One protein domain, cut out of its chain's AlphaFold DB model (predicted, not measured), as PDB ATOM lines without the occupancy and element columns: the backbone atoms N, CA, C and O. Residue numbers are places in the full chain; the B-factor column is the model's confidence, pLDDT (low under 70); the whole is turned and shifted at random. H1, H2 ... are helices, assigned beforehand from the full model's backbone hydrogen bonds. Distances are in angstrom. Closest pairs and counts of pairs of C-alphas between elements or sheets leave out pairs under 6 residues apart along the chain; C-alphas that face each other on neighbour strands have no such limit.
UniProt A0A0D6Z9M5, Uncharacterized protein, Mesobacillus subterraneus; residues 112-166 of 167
ATOM      1  N   ARG A 112      27.619  39.052  27.672       86.19
ATOM      2  CA  ARG A 112      29.045  39.405  27.686       86.19
ATOM      3  C   ARG A 112      29.964  38.188  27.834       86.19
ATOM      4  O   ARG A 112      31.131  38.280  27.468       86.19
ATOM      5  N   ILE A 113      29.459  37.063  28.346       86.25
ATOM      6  CA  ILE A 113      30.236  35.836  28.574       86.25
ATOM      7  C   ILE A 113      30.509  35.086  27.258       86.25
ATOM      8  O   ILE A 113      31.593  34.526  27.086       86.25
ATOM      9  N   TYR A 114      29.545  35.078  26.333       81.50
ATOM     10  CA  TYR A 114      29.601  34.302  25.083       81.50
ATOM     11  C   TYR A 114      29.506  35.160  23.813       81.50
ATOM     12  O   TYR A 114      29.471  34.625  22.704       81.50
ATOM     13  N   GLY A 115      29.451  36.485  23.953       82.56
ATOM     14  CA  GLY A 115      29.396  37.408  22.829       82.56
ATOM     15  C   GLY A 115      30.585  37.231  21.881       82.56
ATOM     16  O   GLY A 115      31.720  37.031  22.303       82.56
ATOM     17  N   SER A 116      30.346  37.379  20.578       77.94
ATOM     18  CA  SER A 116      31.371  37.210  19.532       77.94
ATOM     19  C   SER A 116      32.556  38.180  19.637       77.94
ATOM     20  O   SER A 116      33.591  37.964  19.010       77.94
ATOM     21  N   LYS A 117      32.411  39.248  20.428       83.69
ATOM     22  CA  LYS A 117      33.440  40.259  20.713       83.69
ATOM     23  C   LYS A 117      34.058  40.113  22.111       83.69
ATOM     24  O   LYS A 117      34.765  41.018  22.547       83.69
ATOM     25  N   ALA A 118      33.763  39.031  22.834       82.69
ATOM     26  CA  ALA A 118      34.281  38.822  24.179       82.69
ATOM     27  C   ALA A 118      35.809  38.672  24.153       82.69
ATOM     28  O   ALA A 118      36.368  37.844  23.433       82.69
ATOM     29  N   THR A 119      36.495  39.491  24.948       85.00
ATOM     30  CA  THR A 119      37.943  39.402  25.145       85.00
ATOM     31  C   THR A 119      38.238  38.618  26.412       85.00
ATOM     32  O   THR A 119      37.768  38.983  27.490       85.00
ATOM     33  N   TYR A 120      39.053  37.574  26.297       84.50
ATOM     34  CA  TYR A 120      39.407  36.714  27.422       84.50
ATOM     35  C   TYR A 120      40.748  37.119  28.031       84.50
ATOM     36  O   TYR A 120      41.701  37.440  27.320       84.50
ATOM     37  N   VAL A 121      40.832  37.073  29.360       85.88
ATOM     38  CA  VAL A 121      42.071  37.307  30.106       85.88
ATOM     39  C   VAL A 121      42.318  36.122  31.023       85.88
ATOM     40  O   VAL A 121      41.453  35.757  31.817       85.88
ATOM     41  N   ASN A 122      43.521  35.553  30.960       83.94
ATOM     42  CA  ASN A 122      43.925  34.491  31.875       83.94
ATOM     43  C   ASN A 122      44.241  35.084  33.250       83.94
ATOM     44  O   ASN A 122      45.077  35.984  33.375       83.94
ATOM     45  N   LYS A 123      43.574  34.577  34.289       83.38
ATOM     46  CA  LYS A 123      43.794  34.968  35.684       83.38
ATOM     47  C   LYS A 123      44.070  33.730  36.524       83.38
ATOM     48  O   LYS A 123      43.335  32.754  36.449       83.38
ATOM     49  N   ASN A 124      45.110  33.811  37.346       85.50
ATOM     50  CA  ASN A 124      45.429  32.786  38.331       85.50
ATOM     51  C   ASN A 124      44.853  33.223  39.679       85.50
ATOM     52  O   ASN A 124      45.310  34.211  40.252       85.50
ATOM     53  N   LEU A 125      43.849  32.497  40.168       84.94
ATOM     54  CA  LEU A 125      43.240  32.721  41.476       84.94
ATOM     55  C   LEU A 125      43.561  31.532  42.383       84.94
ATOM     56  O   LEU A 125      43.299  30.385  42.025       84.94
ATOM     57  N   ARG A 126      44.114  31.796  43.571       90.06
ATOM     58  CA  ARG A 126      44.276  30.766  44.601       90.06
ATOM     59  C   ARG A 126      42.967  30.656  45.379       90.06
ATOM     60  O   ARG A 126      42.552  31.627  46.001       90.06
ATOM     61  N   MET A 127      42.337  29.485  45.348       87.44
ATOM     62  CA  MET A 127      41.076  29.217  46.045       87.44
ATOM     63  C   MET A 127      41.233  28.102  47.078       87.44
ATOM     64  O   MET A 127      42.177  27.311  47.020       87.44
ATOM     65  N   ASN A 128      40.299  28.047  48.030       95.44
ATOM     66  CA  ASN A 128      40.141  26.878  48.886       95.44
ATOM     67  C   ASN A 128      39.732  25.680  48.011       95.44
ATOM     68  O   ASN A 128      38.822  25.793  47.189       95.44
ATOM     69  N   LYS A 129      40.430  24.555  48.195       93.88
ATOM     70  CA  LYS A 129      40.242  23.340  47.403       93.88
ATOM     71  C   LYS A 129      38.826  22.775  47.537       93.88
ATOM     72  O   LYS A 129      38.207  22.494  46.521       93.88
ATOM     73  N   GLU A 130      38.320  22.658  48.759       95.38
ATOM     74  CA  GLU A 130      37.008  22.066  49.050       95.38
ATOM     75  C   GLU A 130      35.890  22.905  48.428       95.38
ATOM     76  O   GLU A 130      35.055  22.385  47.698       95.38
ATOM     77  N   ILE A 131      35.952  24.231  48.596       93.31
ATOM     78  CA  ILE A 131      34.966  25.155  48.009       93.31
ATOM     79  C   ILE A 131      34.958  25.058  46.478       93.31
ATOM     80  O   ILE A 131      33.899  25.087  45.851       93.31
ATOM     81  N   TYR A 132      36.138  24.961  45.862       92.19
ATOM     82  CA  TYR A 132      36.243  24.823  44.413       92.19
ATOM     83  C   TYR A 132      35.678  23.484  43.923       92.19
ATOM     84  O   TYR A 132      34.954  23.459  42.929       92.19
ATOM     85  N   GLU A 133      35.986  22.384  44.610       94.50
ATOM     86  CA  GLU A 133      35.482  21.052  44.263       94.50
ATOM     87  C   GLU A 133      33.959  20.975  44.414       94.50
ATOM     88  O   GLU A 133      33.284  20.497  43.501       94.50
ATOM     89  N   ASP A 134      33.402  21.522  45.496       94.12
ATOM     90  CA  ASP A 134      31.955  21.606  45.710       94.12
ATOM     91  C   ASP A 134      31.266  22.401  44.598       94.12
ATOM     92  O   ASP A 134      30.264  21.953  44.029       94.12
ATOM     93  N   PHE A 135      31.834  23.553  44.230       92.25
ATOM     94  CA  PHE A 135      31.323  24.367  43.133       92.25
ATOM     95  C   PHE A 135      31.391  23.625  41.792       92.25
ATOM     96  O   PHE A 135      30.390  23.542  41.081       92.25
ATOM     97  N   ALA A 136      32.537  23.033  41.455       91.06
ATOM     98  CA  ALA A 136      32.713  22.302  40.204       91.06
ATOM     99  C   ALA A 136      31.750  21.107  40.102       91.06
ATOM    100  O   ALA A 136      31.130  20.895  39.058       91.06
ATOM    101  N   ASN A 137      31.564  20.360  41.192       93.62
ATOM    102  CA  ASN A 137      30.627  19.241  41.252       93.62
ATOM    103  C   ASN A 137      29.174  19.699  41.089       93.62
ATOM    104  O   ASN A 137      28.412  19.086  40.338       93.62
ATOM    105  N   PHE A 138      28.794  20.801  41.741       90.88
ATOM    106  CA  PHE A 138      27.480  21.415  41.571       90.88
ATOM    107  C   PHE A 138      27.235  21.832  40.112       90.88
ATOM    108  O   PHE A 138      26.185  21.517  39.547       90.88
ATOM    109  N   CYS A 139      28.216  22.482  39.484       89.81
ATOM    110  CA  CYS A 139      28.156  22.895  38.086       89.81
ATOM    111  C   CYS A 139      28.013  21.700  37.138       89.81
ATOM    112  O   CYS A 139      27.127  21.702  36.290       89.81
ATOM    113  N   ASN A 140      28.815  20.651  37.321       87.88
ATOM    114  CA  ASN A 140      28.764  19.456  36.477       87.88
ATOM    115  C   ASN A 140      27.433  18.704  36.606       87.88
ATOM    116  O   ASN A 140      26.926  18.168  35.621       87.88
ATOM    117  N   LYS A 141      26.852  18.670  37.811       88.50
ATOM    118  CA  LYS A 141      25.585  17.981  38.074       88.50
ATOM    119  C   LYS A 141      24.380  18.728  37.506       88.50
ATOM    120  O   LYS A 141      23.482  18.097  36.957       88.50
ATOM    121  N   ASN A 142      24.343  20.050  37.662       84.38
ATOM    122  CA  ASN A 142      23.163  20.850  37.329       84.38
ATOM    123  C   ASN A 142      23.248  21.509  35.945       84.38
ATOM    124  O   ASN A 142      22.216  21.788  35.338       84.38
ATOM    125  N   PHE A 143      24.458  21.729  35.424       85.25
ATOM    126  CA  PHE A 143      24.706  22.460  34.178       85.25
ATOM    127  C   PHE A 143      25.763  21.778  33.286       85.25
ATOM    128  O   PHE A 143      26.734  22.420  32.886       85.25
ATOM    129  N   PRO A 144      25.580  20.500  32.899       81.38
ATOM    130  CA  PRO A 144      26.593  19.734  32.159       81.38
ATOM    131  C   PRO A 144      26.928  20.296  30.765       81.38
ATOM    132  O   PRO A 144      27.969  19.970  30.203       81.38
ATOM    133  N   GLY A 145      26.054  21.126  30.187       81.62
ATOM    134  CA  GLY A 145      26.271  21.768  28.886       81.62
ATOM    135  C   GLY A 145      27.014  23.106  28.944       81.62
ATOM    136  O   GLY A 145      27.289  23.684  27.894       81.62
ATOM    137  N   LEU A 146      27.310  23.627  30.140       84.88
ATOM    138  CA  LEU A 146      27.982  24.913  30.322       84.88
ATOM    139  C   LEU A 146      29.433  24.705  30.757       84.88
ATOM    140  O   LEU A 146      29.742  23.837  31.568       84.88
ATOM    141  N   THR A 147      30.340  25.526  30.228       87.44
ATOM    142  CA  THR A 147      31.744  25.475  30.641       87.44
ATOM    143  C   THR A 147      31.900  26.086  32.033       87.44
ATOM    144  O   THR A 147      31.274  27.099  32.358       87.44
ATOM    145  N   LEU A 148      32.789  25.513  32.850       88.62
ATOM    146  CA  LEU A 148      33.082  26.039  34.186       88.62
ATOM    147  C   LEU A 148      33.535  27.507  34.129       88.62
ATOM    148  O   LEU A 148      33.165  28.304  34.981       88.62
ATOM    149  N   GLN A 149      34.256  27.890  33.072       88.19
ATOM    150  CA  GLN A 149      34.653  29.273  32.814       88.19
ATOM    151  C   GLN A 149      33.451  30.223  32.697       88.19
ATOM    152  O   GLN A 149      33.476  31.315  33.273       88.19
ATOM    153  N   HIS A 150      32.403  29.836  31.965       88.81
ATOM    154  CA  HIS A 150      31.200  30.659  31.833       88.81
ATOM    155  C   HIS A 150      30.470  30.792  33.169       88.81
ATOM    156  O   HIS A 150      30.041  31.884  33.525       88.81
ATOM    157  N   LEU A 151      30.403  29.707  33.941       90.81
ATOM    158  CA  LEU A 151      29.769  29.689  35.260       90.81
ATOM    159  C   LEU A 151      30.540  30.541  36.276       90.81
ATOM    160  O   LEU A 151      29.935  31.309  37.018       90.81
ATOM    161  N   CYS A 152      31.874  30.488  36.256       90.44
ATOM    162  CA  CYS A 152      32.718  31.387  37.040       90.44
ATOM    163  C   CYS A 152      32.509  32.852  36.640       90.44
ATOM    164  O   CYS A 152      32.415  33.715  37.507       90.44
ATOM    165  N   SER A 153      32.410  33.139  35.340       90.62
ATOM    166  CA  SER A 153      32.165  34.501  34.849       90.62
ATOM    167  C   SER A 153      30.796  35.018  35.299       90.62
ATOM    168  O   SER A 153      30.696  36.155  35.750       90.62
ATOM    169  N   GLN A 154      29.765  34.168  35.258       91.12
ATOM    170  CA  GLN A 154      28.435  34.500  35.766       91.12
ATOM    171  C   GLN A 154      28.456  34.753  37.275       91.12
ATOM    172  O   GLN A 154      27.924  35.760  37.719       91.12
ATOM    173  N   ALA A 155      29.144  33.916  38.058       90.94
ATOM    174  CA  ALA A 155      29.263  34.108  39.503       90.94
ATOM    175  C   ALA A 155      29.935  35.445  39.869       90.94
ATOM    176  O   ALA A 155      29.544  36.093  40.839       90.94
ATOM    177  N   LEU A 156      30.924  35.887  39.081       91.19
ATOM    178  CA  LEU A 156      31.535  37.209  39.244       91.19
ATOM    179  C   LEU A 156      30.540  38.336  38.942       91.19
ATOM    180  O   LEU A 156      30.481  39.307  39.690       91.19
ATOM    181  N   ILE A 157      29.753  38.206  37.872       90.69
ATOM    182  CA  ILE A 157      28.718  39.182  37.505       90.69
ATOM    183  C   ILE A 157      27.629  39.255  38.579       90.69
ATOM    184  O   ILE A 157      27.258  40.349  39.000       90.69
ATOM    185  N   ASP A 158      27.165  38.107  39.072       90.56
ATOM    186  CA  ASP A 158      26.166  38.025  40.137       90.56
ATOM    187  C   ASP A 158      26.679  38.684  41.422       90.56
ATOM    188  O   ASP A 158      25.947  39.422  42.084       90.56
ATOM    189  N   PHE A 159      27.957  38.471  41.754       92.12
ATOM    190  CA  PHE A 159      28.603  39.148  42.873       92.12
ATOM    191  C   PHE A 159      28.639  40.667  42.666       92.12
ATOM    192  O   PHE A 159      28.237  41.402  43.566       92.12
ATOM    193  N   ILE A 160      29.055  41.145  41.487       92.12
ATOM    194  CA  ILE A 160      29.065  42.580  41.162       92.12
ATOM    195  C   ILE A 160      27.665  43.167  41.348       92.12
ATOM    196  O   ILE A 160      27.495  44.071  42.159       92.12
ATOM    197  N   TYR A 161      26.641  42.607  40.700       89.81
ATOM    198  CA  TYR A 161      25.283  43.147  40.777       89.81
ATOM    199  C   TYR A 161      24.685  43.110  42.183       89.81
ATOM    200  O   TYR A 161      23.927  44.012  42.550       89.81
ATOM    201  N   LYS A 162      25.014  42.088  42.977       91.06
ATOM    202  CA  LYS A 162      24.548  41.974  44.362       91.06
ATOM    203  C   LYS A 162      25.041  43.136  45.228       91.06
ATOM    204  O   LYS A 162      24.279  43.641  46.053       91.06
ATOM    205  N   TYR A 163      26.290  43.558  45.047       91.12
ATOM    206  CA  TYR A 163      26.912  44.589  45.883       91.12
ATOM    207  C   TYR A 163      26.909  45.987  45.251       91.12
ATOM    208  O   TYR A 163      26.985  46.968  45.980       91.12
ATOM    209  N   GLU A 164      26.738  46.098  43.935       87.06
ATOM    210  CA  GLU A 164      26.608  47.375  43.222       87.06
ATOM    211  C   GLU A 164      25.239  48.033  43.458       87.06
ATOM    212  O   GLU A 164      25.158  49.246  43.580       87.06
ATOM    213  N   LYS A 165      24.163  47.246  43.615       64.38
ATOM    214  CA  LYS A 165      22.821  47.760  43.965       64.38
ATOM    215  C   LYS A 165      22.625  48.072  45.455       64.38
ATOM    216  O   LYS A 165      21.541  48.497  45.841       64.38
ATOM    217  N   SER A 166      23.624  47.789  46.291       55.59
ATOM    218  CA  SER A 166      23.566  48.005  47.745       55.59
ATOM    219  C   SER A 166      24.278  49.296  48.194       55.59
ATOM    220  O   SER A 166      24.502  49.473  49.392       55.59
TER     221      SER A 166
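What this domain is: This is residues 112 to 166 of the 167 residues of an uncharacterized protein of Mesobacillus subterraneus (UniProt A0A0D6Z9M5). A long stretch with no named element, residues 112 to 128, swings in a wide, open arc into two helices, H1 and H2, that make a loose corner. The first turn of H2 meets the later part of H1, and from there H2 runs away at a wide angle, with its last residues, 158 to 164, sticking out. The printed part has 55 residues, with two named helices in the order H1, H2 and no named strand; the class is all helix. The whole is loose, with a radius of gyration of the C-alphas of 12.7 A and spans of 30 by 30 by 24 A.

How they stand to each other: Residues 115 to 134 stand free, of which 129 to 134 belong to H1, the helix of residues 129 to 142. A tight link of 5 residues joins H1 to H2, residues 148 to 164. The two helices only just touch, with 3 pairs of C-alphas within 8 A. H1 touches H2 with residues 136 to 139 alone, and H2 touches H1 with residues 148 to 151 alone. Their closest C-alphas are those of Cys 139 and Leu 148, 7.0 A apart. Their lines are about perpendicular, at 75 degrees, and their centres are 15.5 A apart. Residues 158 to 166 stand free, of which 158 to 164 belong to H2. In H1 and H2 every O i to N i+4 pair is within hydrogen-bond range.

Where its parts are: The printed part begins with C-alpha 112 at (29.045, 39.405, 27.686). H1, Lys 129 to Asn 142, measures 20.0 A from first to last C-alpha and begins at (40.242, 23.340, 47.403). H2, Leu 148 to Glu 164, measures 24.1 A and ends with C-alpha 164 at (26.608, 47.375, 43.222).

The domain as a whole: The two C-alphas farthest apart are those of Lys 117 and Glu 130, 33.9 A. The printed part has no cut. The mean pLDDT of the printed part is 87.4, and residues 165 to 166 of the model are under 70.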